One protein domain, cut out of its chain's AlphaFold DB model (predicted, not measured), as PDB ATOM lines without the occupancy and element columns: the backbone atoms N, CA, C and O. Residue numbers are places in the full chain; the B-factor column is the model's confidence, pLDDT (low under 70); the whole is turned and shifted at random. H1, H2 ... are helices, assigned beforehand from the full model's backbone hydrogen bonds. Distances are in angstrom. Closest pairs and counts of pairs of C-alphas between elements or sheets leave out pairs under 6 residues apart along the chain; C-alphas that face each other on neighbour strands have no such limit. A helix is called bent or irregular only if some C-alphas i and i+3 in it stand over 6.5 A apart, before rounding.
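Overview. This is residues 84 to 183 of the 185 residues of an uncharacterized protein of Kocuria sediminis (UniProt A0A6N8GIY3). Six helices make a compact body in which H2 and H3 form a hairpin at one side, H4 and a crosswise H5 join it to H1, and H6 crosses H1 on the side away from H4. The link of residues 163 to 171 runs back from H5 across the body to H6. The printed part has 100 residues, with six named helices, H1 to H6, no named strand and the class all helix. It is compact, with a radius of gyration of the C-alphas of 12.9 A and spans of 35 by 29 by 23 A.

Arrangement. Start at H2, residues 101 to 121, irregular with C-alphas 106 and 109 7.2 A apart and a kink of 50 degrees near residue 108. It forms a hairpin with H3, residues 125 to 139, at a shallow tilt of 26 degrees; their closest C-alphas, Leu 115 and Leu 131, are 6.6 A apart. With residues 134 to 138 alone, H3 touches H4, residues 143 to 151, a second hairpin, closest at C-alphas 137 and 146, 6.3 A. H5, residues 155 to 162, touches H4 about perpendicular at 86 degrees, closest at C-alphas 149 and 157, 5.1 A. H4 touches H1, residues 84 to 97, opposite ways, closest at C-alphas 92 and 150, 5.2 A. H6, residues 172 to 181, touches H1 at a steep tilt of 64 degrees, closest at C-alphas 91 and 178, 6.1 A. H2 and H6 are apart. Every O i to N i+4 pair is within hydrogen-bond range in H1, H3, H4, H5 and H6, and 14 of 17 in H2.

Along the chain. Find C-alpha 101 at (148.564, 104.005, 96.357); from there H2 runs 28.9 A to C-alpha 121. H3 spans 21.1 A and H1 20.5 A, from C-alpha 84 at (123.056, 100.047, 109.330). H6 ends at C-alpha 181, (133.935, 96.375, 117.477).

Size, cuts and confidence. The C-alphas farthest apart, Ala 140 and Arg 183, are 36.4 A apart. The printed part has no cut and no long link. Look for pLDDT under 70 at residues 84, 121 to 126 and 183.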
ATOM      1  N   SER A  84     122.586 100.428 110.667       68.25
ATOM      2  CA  SER A  84     123.056 100.047 109.330       68.25
ATOM      3  C   SER A  84     124.152 100.979 108.808       68.25
ATOM      4  O   SER A  84     125.189 100.507 108.352       68.25
ATOM      5  N   GLU A  85     123.983 102.292 108.944       75.50
ATOM      6  CA  GLU A  85     124.980 103.281 108.525       75.50
ATOM      7  C   GLU A  85     126.235 103.227 109.403       75.50
ATOM      8  O   GLU A  85     127.343 103.301 108.880       75.50
ATOM      9  N   ARG A  86     126.089 103.001 110.719       79.69
ATOM     10  CA  ARG A  86     127.226 102.773 111.634       79.69
ATOM     11  C   ARG A  86     128.040 101.549 111.229       79.69
ATOM     12  O   ARG A  86     129.267 101.618 111.176       79.69
ATOM     13  N   ARG A  87     127.366 100.437 110.919       81.31
ATOM     14  CA  ARG A  87     128.001  99.197 110.436       81.31
ATOM     15  C   ARG A  87     128.760  99.443 109.142       81.31
ATOM     16  O   ARG A  87     129.922  99.060 109.036       81.31
ATOM     17  N   THR A  88     128.127 100.123 108.194       82.19
ATOM     18  CA  THR A  88     128.746 100.495 106.924       82.19
ATOM     19  C   THR A  88     129.949 101.412 107.147       82.19
ATOM     20  O   THR A  88     131.012 101.151 106.593       82.19
ATOM     21  N   LEU A  89     129.845 102.437 107.994       87.88
ATOM     22  CA  LEU A  89     130.934 103.379 108.263       87.88
ATOM     23  C   LEU A  89     132.165 102.692 108.869       87.88
ATOM     24  O   LEU A  89     133.284 102.967 108.449       87.88
ATOM     25  N   VAL A  90     131.983 101.769 109.814       91.44
ATOM     26  CA  VAL A  90     133.109 101.049 110.434       91.44
ATOM     27  C   VAL A  90     133.840 100.150 109.438       91.44
ATOM     28  O   VAL A  90     135.067 100.114 109.450       91.44
ATOM     29  N   LEU A  91     133.125  99.499 108.517       91.12
ATOM     30  CA  LEU A  91     133.766  98.752 107.430       91.12
ATOM     31  C   LEU A  91     134.606  99.666 106.526       91.12
ATOM     32  O   LEU A  91     135.725  99.317 106.154       91.12
ATOM     33  N   HIS A  92     134.087 100.850 106.196       94.38
ATOM     34  CA  HIS A  92     134.798 101.803 105.347       94.38
ATOM     35  C   HIS A  92     135.978 102.483 106.062       94.38
ATOM     36  O   HIS A  92     136.954 102.817 105.396       94.38
ATOM     37  N   ARG A  93     135.959 102.607 107.397       94.75
ATOM     38  CA  ARG A  93     137.125 103.044 108.192       94.75
ATOM     39  C   ARG A  93     138.299 102.075 108.077       94.75
ATOM     40  O   ARG A  93     139.394 102.510 107.752       94.75
ATOM     41  N   VAL A  94     138.051 100.771 108.221       95.38
ATOM     42  CA  VAL A  94     139.100  99.745 108.056       95.38
ATOM     43  C   VAL A  94     139.699  99.778 106.646       95.38
ATOM     44  O   VAL A  94     140.904  99.624 106.469       95.38
ATOM     45  N   LEU A  95     138.870 100.009 105.624       96.38
ATOM     46  CA  LEU A  95     139.353 100.192 104.254       96.38
ATOM     47  C   LEU A  95     140.205 101.458 104.111       96.38
ATOM     48  O   LEU A  95     141.263 101.401 103.494       96.38
ATOM     49  N   ALA A  96     139.768 102.578 104.689       96.06
ATOM     50  CA  ALA A  96     140.469 103.859 104.633       96.06
ATOM     51  C   ALA A  96     141.839 103.826 105.333       96.06
ATOM     52  O   ALA A  96     142.784 104.434 104.835       96.06
ATOM     53  N   GLU A  97     141.949 103.104 106.451       95.19
ATOM     54  CA  GLU A  97     143.203 102.893 107.194       95.19
ATOM     55  C   GLU A  97     144.246 102.126 106.374       95.19
ATOM     56  O   GLU A  97     145.442 102.373 106.496       95.19
ATOM     57  N   ARG A  98     143.792 101.207 105.519       95.56
ATOM     58  CA  ARG A  98     144.646 100.374 104.661       95.56
ATOM     59  C   ARG A  98     144.851 100.954 103.266       95.56
ATOM     60  O   ARG A  98     145.539 100.348 102.451       95.56
ATOM     61  N   LEU A  99     144.193 102.068 102.963       97.12
ATOM     62  CA  LEU A  99     144.225 102.662 101.642       97.12
ATOM     63  C   LEU A  99     145.489 103.505 101.487       97.12
ATOM     64  O   LEU A  99     145.601 104.596 102.049       97.12
ATOM     65  N   ASP A 100     146.385 103.024 100.642       97.12
ATOM     66  CA  ASP A 100     147.483 103.772 100.042       97.12
ATOM     67  C   ASP A 100     147.492 103.547  98.515       97.12
ATOM     68  O   ASP A 100     146.610 102.882  97.961       97.12
ATOM     69  N   ALA A 101     148.469 104.125  97.812       96.31
ATOM     70  CA  ALA A 101     148.564 104.005  96.357       96.31
ATOM     71  C   ALA A 101     148.779 102.552  95.885       96.31
ATOM     72  O   ALA A 101     148.217 102.149  94.864       96.31
ATOM     73  N   ALA A 102     149.552 101.753  96.625       97.56
ATOM     74  CA  ALA A 102     149.833 100.363  96.271       97.56
ATOM     75  C   ALA A 102     148.603  99.473  96.505       97.56
ATOM     76  O   ALA A 102     148.232  98.671  95.644       97.56
ATOM     77  N   ALA A 103     147.924  99.664  97.636       97.12
ATOM     78  CA  ALA A 103     146.665  99.016  97.959       97.12
ATOM     79  C   ALA A 103     145.603  99.354  96.909       97.12
ATOM     80  O   ALA A 103     145.000  98.438  96.351       97.12
ATOM     81  N   LEU A 104     145.438 100.637  96.556       97.81
ATOM     82  CA  LEU A 104     144.486 101.062  95.530       97.81
ATOM     83  C   LEU A 104     144.776 100.400  94.179       97.81
ATOM     84  O   LEU A 104     143.861  99.846  93.566       97.81
ATOM     85  N   ALA A 105     146.037 100.389  93.738       97.56
ATOM     86  CA  ALA A 105     146.432  99.709  92.507       97.56
ATOM     87  C   ALA A 105     146.072  98.212  92.549       97.56
ATOM     88  O   ALA A 105     145.481  97.691  91.603       97.56
ATOM     89  N   SER A 106     146.336  97.535  93.673       98.06
ATOM     90  CA  SER A 106     145.996  96.116  93.844       98.06
ATOM     91  C   SER A 106     144.483  95.845  93.868       98.06
ATOM     92  O   SER A 106     144.025  94.815  93.376       98.06
ATOM     93  N   TRP A 107     143.684  96.768  94.413       98.06
ATOM     94  CA  TRP A 107     142.233  96.612  94.545       98.06
ATOM     95  C   TRP A 107     141.473  97.012  93.281       98.06
ATOM     96  O   TRP A 107     140.351  96.542  93.068       98.06
ATOM     97  N   THR A 108     142.071  97.851  92.433       98.19
ATOM     98  CA  THR A 108     141.442  98.443  91.242       98.19
ATOM     99  C   THR A 108     140.728  97.420  90.352       98.19
ATOM    100  O   THR A 108     139.553  97.647  90.054       98.19
ATOM    101  N   PRO A 109     141.317  96.259  89.985       98.06
ATOM    102  CA  PRO A 109     140.619  95.272  89.157       98.06
ATOM    103  C   PRO A 109     139.292  94.801  89.771       98.06
ATOM    104  O   PRO A 109     138.275  94.701  89.085       98.06
ATOM    105  N   ARG A 110     139.275  94.566  91.090       97.94
ATOM    106  CA  ARG A 110     138.066  94.152  91.812       97.94
ATOM    107  C   ARG A 110     137.058  95.293  91.930       97.94
ATOM    108  O   ARG A 110     135.861  95.061  91.761       97.94
ATOM    109  N   ILE A 111     137.531  96.508  92.201       97.69
ATOM    110  CA  ILE A 111     136.693  97.707  92.304       97.69
ATOM    111  C   ILE A 111     135.969  97.974  90.978       97.69
ATOM    112  O   ILE A 111     134.757  98.183  90.978       97.69
ATOM    113  N   LEU A 112     136.673  97.906  89.845       97.38
ATOM    114  CA  LEU A 112     136.077  98.116  88.523       97.38
ATOM    115  C   LEU A 112     135.035  97.037  88.190       97.38
ATOM    116  O   LEU A 112     133.919  97.375  87.796       97.38
ATOM    117  N   ALA A 113     135.331  95.761  88.462       95.69
ATOM    118  CA  ALA A 113     134.364  94.677  88.280       95.69
ATOM    119  C   ALA A 113     133.113  94.843  89.167       95.69
ATOM    120  O   ALA A 113     131.992  94.530  88.759       95.69
ATOM    121  N   ASN A 114     133.281  95.350  90.393       94.62
ATOM    122  CA  ASN A 114     132.163  95.686  91.271       94.62
ATOM    123  C   ASN A 114     131.333  96.849  90.714       94.62
ATOM    124  O   ASN A 114     130.107  96.768  90.747       94.62
ATOM    125  N   LEU A 115     131.969  97.894  90.178       94.25
ATOM    126  CA  LEU A 115     131.274  99.020  89.547       94.25
ATOM    127  C   LEU A 115     130.439  98.576  88.345       94.25
ATOM    128  O   LEU A 115     129.304  99.032  88.199       94.25
ATOM    129  N   ASP A 116     130.965  97.678  87.513       92.50
ATOM    130  CA  ASP A 116     130.231  97.138  86.362       92.50
ATOM    131  C   ASP A 116     128.994  96.349  86.806       92.50
ATOM    132  O   ASP A 116     127.900  96.560  86.280       92.50
ATOM    133  N   ARG A 117     129.131  95.511  87.841       88.19
ATOM    134  CA  ARG A 117     128.008  94.754  88.416       88.19
ATOM    135  C   ARG A 117     126.969  95.654  89.079       88.19
ATOM    136  O   ARG A 117     125.770  95.424  88.952       88.19
ATOM    137  N   LEU A 118     127.408  96.675  89.813       86.56
ATOM    138  CA  LEU A 118     126.494  97.618  90.451       86.56
ATOM    139  C   LEU A 118     125.689  98.359  89.385       86.56
ATOM    140  O   LEU A 118     124.469  98.434  89.490       86.56
ATOM    141  N   LYS A 119     126.335  98.797  88.299       82.06
ATOM    142  CA  LYS A 119     125.679  99.503  87.192       82.06
ATOM    143  C   LYS A 119     124.501  98.732  86.583       82.06
ATOM    144  O   LYS A 119     123.559  99.369  86.126       82.06
ATOM    145  N   THR A 120     124.521  97.397  86.591       77.00
ATOM    146  CA  THR A 120     123.394  96.585  86.093       77.00
ATOM    147  C   THR A 120     122.236  96.461  87.085       77.00
ATOM    148  O   THR A 120     121.127  96.137  86.675       77.00
ATOM    149  N   GLY A 121     122.487  96.677  88.380       65.50
ATOM    150  CA  GLY A 121     121.528  96.419  89.458       65.50
ATOM    151  C   GLY A 121     120.895  97.658  90.091       65.50
ATOM    152  O   GLY A 121     119.821  97.534  90.675       65.50
ATOM    153  N   VAL A 122     121.516  98.840  89.999       64.62
ATOM    154  CA  VAL A 122     120.954 100.044  90.637       64.62
ATOM    155  C   VAL A 122     120.005 100.788  89.704       64.62
ATOM    156  O   VAL A 122     120.350 101.124  88.572       64.62
ATOM    157  N   GLN A 123     118.810 101.086  90.211       48.62
ATOM    158  CA  GLN A 123     117.814 101.922  89.551       48.62
ATOM    159  C   GLN A 123     117.705 103.253  90.306       48.62
ATOM    160  O   GLN A 123     117.625 103.272  91.530       48.62
ATOM    161  N   GLY A 124     117.741 104.373  89.582       55.03
ATOM    162  CA  GLY A 124     117.704 105.722  90.162       55.03
ATOM    163  C   GLY A 124     118.961 106.545  89.856       55.03
ATOM    164  O   GLY A 124     120.092 106.089  90.010       55.03
ATOM    165  N   ARG A 125     118.764 107.789  89.400       55.69
ATOM    166  CA  ARG A 125     119.853 108.653  88.906       55.69
ATOM    167  C   ARG A 125     120.911 109.049  89.954       55.69
ATOM    168  O   ARG A 125     122.073 109.099  89.555       55.69
ATOM    169  N   PRO A 126     120.591 109.282  91.247       68.56
ATOM    170  CA  PRO A 126     121.614 109.580  92.258       68.56
ATOM    171  C   PRO A 126     122.661 108.464  92.372       68.56
ATOM    172  O   PRO A 126     123.862 108.712  92.310       68.56
ATOM    173  N   HIS A 127     122.212 107.210  92.388       70.38
ATOM    174  CA  HIS A 127     123.092 106.048  92.446       70.38
ATOM    175  C   HIS A 127     123.980 105.905  91.202       70.38
ATOM    176  O   HIS A 127     125.171 105.626  91.326       70.38
ATOM    177  N   VAL A 128     123.448 106.160  90.001       76.00
ATOM    178  CA  VAL A 128     124.237 106.130  88.752       76.00
ATOM    179  C   VAL A 128     125.321 107.219  88.736       76.00
ATOM    180  O   VAL A 128     126.448 106.974  88.290       76.00
ATOM    181  N   GLN A 129     125.017 108.415  89.251       78.19
ATOM    182  CA  GLN A 129     125.994 109.503  89.379       78.19
ATOM    183  C   GLN A 129     127.086 109.156  90.394       78.19
ATOM    184  O   GLN A 129     128.269 109.330  90.097       78.19
ATOM    185  N   ASN A 130     126.712 108.575  91.532       84.94
ATOM    186  CA  ASN A 130     127.662 108.135  92.550       84.94
ATOM    187  C   ASN A 130     128.577 107.017  92.028       84.94
ATOM    188  O   ASN A 130     129.789 107.078  92.223       84.94
ATOM    189  N   LEU A 131     128.052 106.063  91.249       88.88
ATOM    190  CA  LEU A 131     128.873 105.059  90.553       88.88
ATOM    191  C   LEU A 131     129.847 105.688  89.545       88.88
ATOM    192  O   LEU A 131     130.995 105.259  89.431       88.88
ATOM    193  N   THR A 132     129.412 106.725  88.825       90.62
ATOM    194  CA  THR A 132     130.280 107.465  87.895       90.62
ATOM    195  C   THR A 132     131.391 108.202  88.642       90.62
ATOM    196  O   THR A 132     132.541 108.201  88.203       90.62
ATOM    197  N   ARG A 133     131.076 108.809  89.791       93.75
ATOM    198  CA  ARG A 133     132.061 109.481  90.644       93.75
ATOM    199  C   ARG A 133     133.062 108.494  91.234       93.75
ATOM    200  O   ARG A 133     134.257 108.759  91.163       93.75
ATOM    201  N   TRP A 134     132.605 107.342  91.725       96.44
ATOM    202  CA  TRP A 134     133.485 106.262  92.174       96.44
ATOM    203  C   TRP A 134     134.464 105.827  91.088       96.44
ATOM    204  O   TRP A 134     135.661 105.740  91.344       96.44
ATOM    205  N   ARG A 135     133.967 105.605  89.867       97.19
ATOM    206  CA  ARG A 135     134.811 105.230  88.733       97.19
ATOM    207  C   ARG A 135     135.905 106.264  88.464       97.19
ATOM    208  O   ARG A 135     137.062 105.884  88.365       97.19
ATOM    209  N   ARG A 136     135.556 107.555  88.430       96.69
ATOM    210  CA  ARG A 136     136.529 108.643  88.217       96.69
ATOM    211  C   ARG A 136     137.622 108.671  89.280       96.69
ATOM    212  O   ARG A 136     138.782 108.822  88.928       96.69
ATOM    213  N   LEU A 137     137.257 108.520  90.555       95.94
ATOM    214  CA  LEU A 137     138.221 108.499  91.658       95.94
ATOM    215  C   LEU A 137     139.215 107.337  91.513       95.94
ATOM    216  O   LEU A 137     140.417 107.514  91.680       95.94
ATOM    217  N   VAL A 138     138.712 106.155  91.160       96.88
ATOM    218  CA  VAL A 138     139.520 104.937  91.018       96.88
ATOM    219  C   VAL A 138     140.426 105.015  89.792       96.88
ATOM    220  O   VAL A 138     141.618 104.754  89.902       96.88
ATOM    221  N   GLU A 139     139.889 105.420  88.641       94.94
ATOM    222  CA  GLU A 139     140.655 105.561  87.395       94.94
ATOM    223  C   GLU A 139     141.719 106.665  87.488       94.94
ATOM    224  O   GLU A 139     142.780 106.542  86.883       94.94
ATOM    225  N   ALA A 140     141.469 107.716  88.276       94.94
ATOM    226  CA  ALA A 140     142.449 108.762  88.557       94.94
ATOM    227  C   ALA A 140     143.511 108.354  89.594       94.94
ATOM    228  O   ALA A 140     144.469 109.097  89.795       94.94
ATOM    229  N   GLY A 141     143.346 107.215  90.277       94.25
ATOM    230  CA  GLY A 141     144.204 106.841  91.403       94.25
ATOM    231  C   GLY A 141     144.084 107.798  92.598       94.25
ATOM    232  O   GLY A 141     145.041 107.952  93.354       94.25
ATOM    233  N   ASP A 142     142.935 108.463  92.760       96.06
ATOM    234  CA  ASP A 142     142.710 109.509  93.764       96.06
ATOM    235  C   ASP A 142     142.492 108.906  95.161       96.06
ATOM    236  O   ASP A 142     141.369 108.737  95.645       96.06
ATOM    237  N   VAL A 143     143.602 108.545  95.807       96.62
ATOM    238  CA  VAL A 143     143.629 107.959  97.154       96.62
ATOM    239  C   VAL A 143     142.925 108.854  98.173       96.62
ATOM    240  O   VAL A 143     142.135 108.358  98.980       96.62
ATOM    241  N   ASP A 144     143.174 110.161  98.139       93.50
ATOM    242  CA  ASP A 144     142.632 111.091  99.129       93.50
ATOM    243  C   ASP A 144     141.136 111.333  98.916       93.50
ATOM    244  O   ASP A 144     140.367 111.315  99.881       93.50
ATOM    245  N   GLY A 145     140.692 111.460  97.664       90.94
ATOM    246  CA  GLY A 145     139.276 111.558  97.320       90.94
ATOM    247  C   GLY A 145     138.493 110.299  97.697       90.94
ATOM    248  O   GLY A 145     137.396 110.394  98.254       90.94
ATOM    249  N   ILE A 146     139.070 109.111  97.483       96.69
ATOM    250  CA  ILE A 146     138.483 107.849  97.956       96.69
ATOM    251  C   ILE A 146     138.408 107.851  99.484       96.69
ATOM    252  O   ILE A 146     137.336 107.599 100.036       96.69
ATOM    253  N   ARG A 147     139.505 108.178 100.181       96.44
ATOM    254  CA  ARG A 147     139.544 108.206 101.651       96.44
ATOM    255  C   ARG A 147     138.491 109.155 102.228       96.44
ATOM    256  O   ARG A 147     137.798 108.787 103.176       96.44
ATOM    257  N   ALA A 148     138.314 110.329 101.628       89.88
ATOM    258  CA  ALA A 148     137.304 111.300 102.040       89.88
ATOM    259  C   ALA A 148     135.879 110.726 101.952       89.88
ATOM    260  O   ALA A 148     135.105 110.840 102.903       89.88
ATOM    261  N   VAL A 149     135.536 110.043 100.855       93.50
ATOM    262  CA  VAL A 149     134.220 109.402 100.688       93.50
ATOM    263  C   VAL A 149     134.008 108.270 101.702       93.50
ATOM    264  O   VAL A 149     132.940 108.168 102.315       93.50
ATOM    265  N   LEU A 150     135.030 107.434 101.917       93.12
ATOM    266  CA  LEU A 150     134.976 106.319 102.868       93.12
ATOM    267  C   LEU A 150     134.670 106.790 104.299       93.12
ATOM    268  O   LEU A 150     133.941 106.108 105.022       93.12
ATOM    269  N   LEU A 151     135.195 107.954 104.689       90.12
ATOM    270  CA  LEU A 151     135.119 108.475 106.057       90.12
ATOM    271  C   LEU A 151     134.003 109.504 106.291       90.12
ATOM    272  O   LEU A 151     133.688 109.790 107.446       90.12
ATOM    273  N   SER A 152     133.412 110.063 105.234       84.88
ATOM    274  CA  SER A 152     132.492 111.203 105.343       84.88
ATOM    275  C   SER A 152     131.233 110.894 106.163       84.88
ATOM    276  O   SER A 152     130.578 109.877 105.968       84.88
ATOM    277  N   VAL A 153     130.832 111.779 107.064       80.94
ATOM    278  CA  VAL A 153     129.546 111.664 107.783       80.94
ATOM    279  C   VAL A 153     128.456 112.547 107.175       80.94
ATOM    280  O   VAL A 153     127.326 112.536 107.644       80.94
ATOM    281  N   GLU A 154     128.787 113.262 106.100       77.44
ATOM    282  CA  GLU A 154     127.866 114.133 105.378       77.44
ATOM    283  C   GLU A 154     126.980 113.337 104.420       77.44
ATOM    284  O   GLU A 154     127.373 112.276 103.928       77.44
ATOM    285  N   VAL A 155     125.812 113.898 104.091       74.00
ATOM    286  CA  VAL A 155     124.803 113.271 103.215       74.00
ATOM    287  C   VAL A 155     125.414 112.766 101.903       74.00
ATOM    288  O   VAL A 155     125.236 111.603 101.559       74.00
ATOM    289  N   ASP A 156     126.218 113.586 101.220       77.69
ATOM    290  CA  ASP A 156     126.900 113.201  99.971       77.69
ATOM    291  C   ASP A 156     127.812 111.969 100.149       77.69
ATOM    292  O   ASP A 156     127.859 111.073  99.308       77.69
ATOM    293  N   GLY A 157     128.516 111.884 101.279       81.69
ATOM    294  CA  GLY A 157     129.359 110.737 101.606       81.69
ATOM    295  C   GLY A 157     128.561 109.487 101.967       81.69
ATOM    296  O   GLY A 157     128.960 108.377 101.610       81.69
ATOM    297  N   ILE A 158     127.429 109.660 102.652       80.25
ATOM    298  CA  ILE A 158     126.494 108.578 102.971       80.25
ATOM    299  C   ILE A 158     125.931 107.987 101.673       80.25
ATOM    300  O   ILE A 158     126.109 106.792 101.439       80.25
ATOM    301  N   GLU A 159     125.377 108.819 100.788       83.31
ATOM    302  CA  GLU A 159     124.831 108.398  99.488       83.31
ATOM    303  C   GLU A 159     125.891 107.729  98.595       83.31
ATOM    304  O   GLU A 159     125.611 106.778  97.860       83.31
ATOM    305  N   MET A 160     127.139 108.205  98.644       88.94
ATOM    306  CA  MET A 160     128.246 107.563  97.935       88.94
ATOM    307  C   MET A 160     128.549 106.165  98.492       88.94
ATOM    308  O   MET A 160     128.823 105.245  97.717       88.94
ATOM    309  N   ARG A 161     128.496 105.970  99.816       90.50
ATOM    310  CA  ARG A 161     128.749 104.662 100.446       90.50
ATOM    311  C   ARG A 161     127.650 103.638 100.198       90.50
ATOM    312  O   ARG A 161     127.958 102.447 100.195       90.50
ATOM    313  N   GLU A 162     126.412 104.063  99.966       86.94
ATOM    314  CA  GLU A 162     125.309 103.156  99.608       86.94
ATOM    315  C   GLU A 162     125.608 102.348  98.340       86.94
ATOM    316  O   GLU A 162     125.210 101.190  98.228       86.94
ATOM    317  N   VAL A 163     126.368 102.931  97.408       89.31
ATOM    318  CA  VAL A 163     126.797 102.293  96.153       89.31
ATOM    319  C   VAL A 163     128.305 102.050  96.102       89.31
ATOM    320  O   VAL A 163     128.923 102.074  95.038       89.31
ATOM    321  N   SER A 164     128.915 101.828  97.265       93.19
ATOM    322  CA  SER A 164     130.351 101.590  97.383       93.19
ATOM    323  C   SER A 164     130.799 100.352  96.588       93.19
ATOM    324  O   SER A 164     130.273  99.253  96.797       93.19
ATOM    325  N   PRO A 165     131.828 100.469  95.725       95.75
ATOM    326  CA  PRO A 165     132.365  99.342  94.971       95.75
ATOM    327  C   PRO A 165     133.382  98.514  95.766       95.75
ATOM    328  O   PRO A 165     134.070  97.669  95.196       95.75
ATOM    329  N   MET A 166     133.496  98.718  97.080       96.06
ATOM    330  CA  MET A 166     134.517  98.075  97.918       96.06
ATOM    331  C   MET A 166     134.167  96.633  98.338       96.06
ATOM    332  O   MET A 166     134.855  96.014  99.153       96.06
ATOM    333  N   GLY A 167     133.089  96.073  97.780       91.62
ATOM    334  CA  GLY A 167     132.599  94.730  98.083       91.62
ATOM    335  C   GLY A 167     133.665  93.636  97.935       91.62
ATOM    336  O   GLY A 167     134.199  93.381  96.850       91.62
ATOM    337  N   GLY A 168     133.944  92.941  99.041       91.69
ATOM    338  CA  GLY A 168     134.884  91.822  99.099       91.69
ATOM    339  C   GLY A 168     136.364  92.200  98.992       91.69
ATOM    340  O   GLY A 168     137.169  91.331  98.678       91.69
ATOM    341  N   ILE A 169     136.717  93.471  99.220       95.94
ATOM    342  CA  ILE A 169     138.112  93.866  99.478       95.94
ATOM    343  C   ILE A 169     138.547  93.379 100.861       95.94
ATOM    344  O   ILE A 169     139.621  92.805 101.002       95.94
ATOM    345  N   LEU A 170     137.695  93.569 101.873       91.75
ATOM    346  CA  LEU A 170     137.909  92.957 103.180       91.75
ATOM    347  C   LEU A 170     137.629  91.458 103.097       91.75
ATOM    348  O   LEU A 170     136.607  91.036 102.542       91.75
ATOM    349  N   SER A 171     138.512  90.670 103.702       92.12
ATOM    350  CA  SER A 171     138.240  89.267 104.000       92.12
ATOM    351  C   SER A 171     137.072  89.138 104.981       92.12
ATOM    352  O   SER A 171     136.729  90.072 105.712       92.12
ATOM    353  N   GLU A 172     136.467  87.952 105.039       90.38
ATOM    354  CA  GLU A 172     135.367  87.702 105.973       90.38
ATOM    355  C   GLU A 172     135.803  87.882 107.435       90.38
ATOM    356  O   GLU A 172     135.064  88.457 108.232       90.38
ATOM    357  N   ALA A 173     137.028  87.469 107.779       91.44
ATOM    358  CA  ALA A 173     137.572  87.633 109.126       91.44
ATOM    359  C   ALA A 173     137.696  89.116 109.515       91.44
ATOM    360  O   ALA A 173     137.268  89.511 110.599       91.44
ATOM    361  N   GLU A 174     138.211  89.955 108.612       90.81
ATOM    362  CA  GLU A 174     138.337  91.402 108.823       90.81
ATOM    363  C   GLU A 174     136.969  92.080 108.911       90.81
ATOM    364  O   GLU A 174     136.736  92.904 109.796       90.81
ATOM    365  N   ARG A 175     136.034  91.691 108.035       91.38
ATOM    366  CA  ARG A 175     134.651  92.180 108.059       91.38
ATOM    367  C   ARG A 175     133.993  91.878 109.404       91.38
ATOM    368  O   ARG A 175     133.367  92.757 109.995       91.38
ATOM    369  N   MET A 176     134.150  90.658 109.911       91.50
ATOM    370  CA  MET A 176     133.577  90.243 111.191       91.50
ATOM    371  C   MET A 176     134.254  90.920 112.383       91.50
ATOM    372  O   MET A 176     133.556  91.369 113.294       91.50
ATOM    373  N   ALA A 177     135.581  91.064 112.371       89.25
ATOM    374  CA  ALA A 177     136.313  91.800 113.400       89.25
ATOM    375  C   ALA A 177     135.834  93.259 113.495       89.25
ATOM    376  O   ALA A 177     135.500  93.735 114.581       89.25
ATOM    377  N   ALA A 178     135.699  93.930 112.348       86.81
ATOM    378  CA  ALA A 178     135.201  95.297 112.262       86.81
ATOM    379  C   ALA A 178     133.756  95.421 112.773       86.81
ATOM    380  O   ALA A 178     133.451  96.302 113.566       86.81
ATOM    381  N   LEU A 179     132.852  94.519 112.383       86.56
ATOM    382  CA  LEU A 179     131.454  94.572 112.832       86.56
ATOM    383  C   LEU A 179     131.288  94.260 114.328       86.56
ATOM    384  O   LEU A 179     130.344  94.752 114.952       86.56
ATOM    385  N   ASN A 180     132.185  93.459 114.904       87.62
ATOM    386  CA  ASN A 180     132.177  93.126 116.327       87.62
ATOM    387  C   ASN A 180     132.677  94.272 117.217       87.62
ATOM    388  O   ASN A 180     132.258  94.341 118.372       87.62
ATOM    389  N   SER A 181     133.499  95.197 116.704       80.56
ATOM    390  CA  SER A 181     133.935  96.375 117.477       80.56
ATOM    391  C   SER A 181     132.775  97.309 117.842       80.56
ATOM    392  O   SER A 181     132.826  97.988 118.856       80.56
ATOM    393  N   ILE A 182     131.686  97.275 117.067       77.88
ATOM    394  CA  ILE A 182     130.463  98.069 117.286       77.88
ATOM    395  C   ILE A 182     129.562  97.440 118.361       77.88
ATOM    396  O   ILE A 182     128.669  98.092 118.891       77.88
ATOM    397  N   ARG A 183     129.746  96.144 118.646       64.69
ATOM    398  CA  ARG A 183     128.915  95.371 119.584       64.69
ATOM    399  C   ARG A 183     129.439  95.383 121.018       64.69
ATOM    400  O   ARG A 183     128.740  94.882 121.895       64.69
TER     401      ARG A 183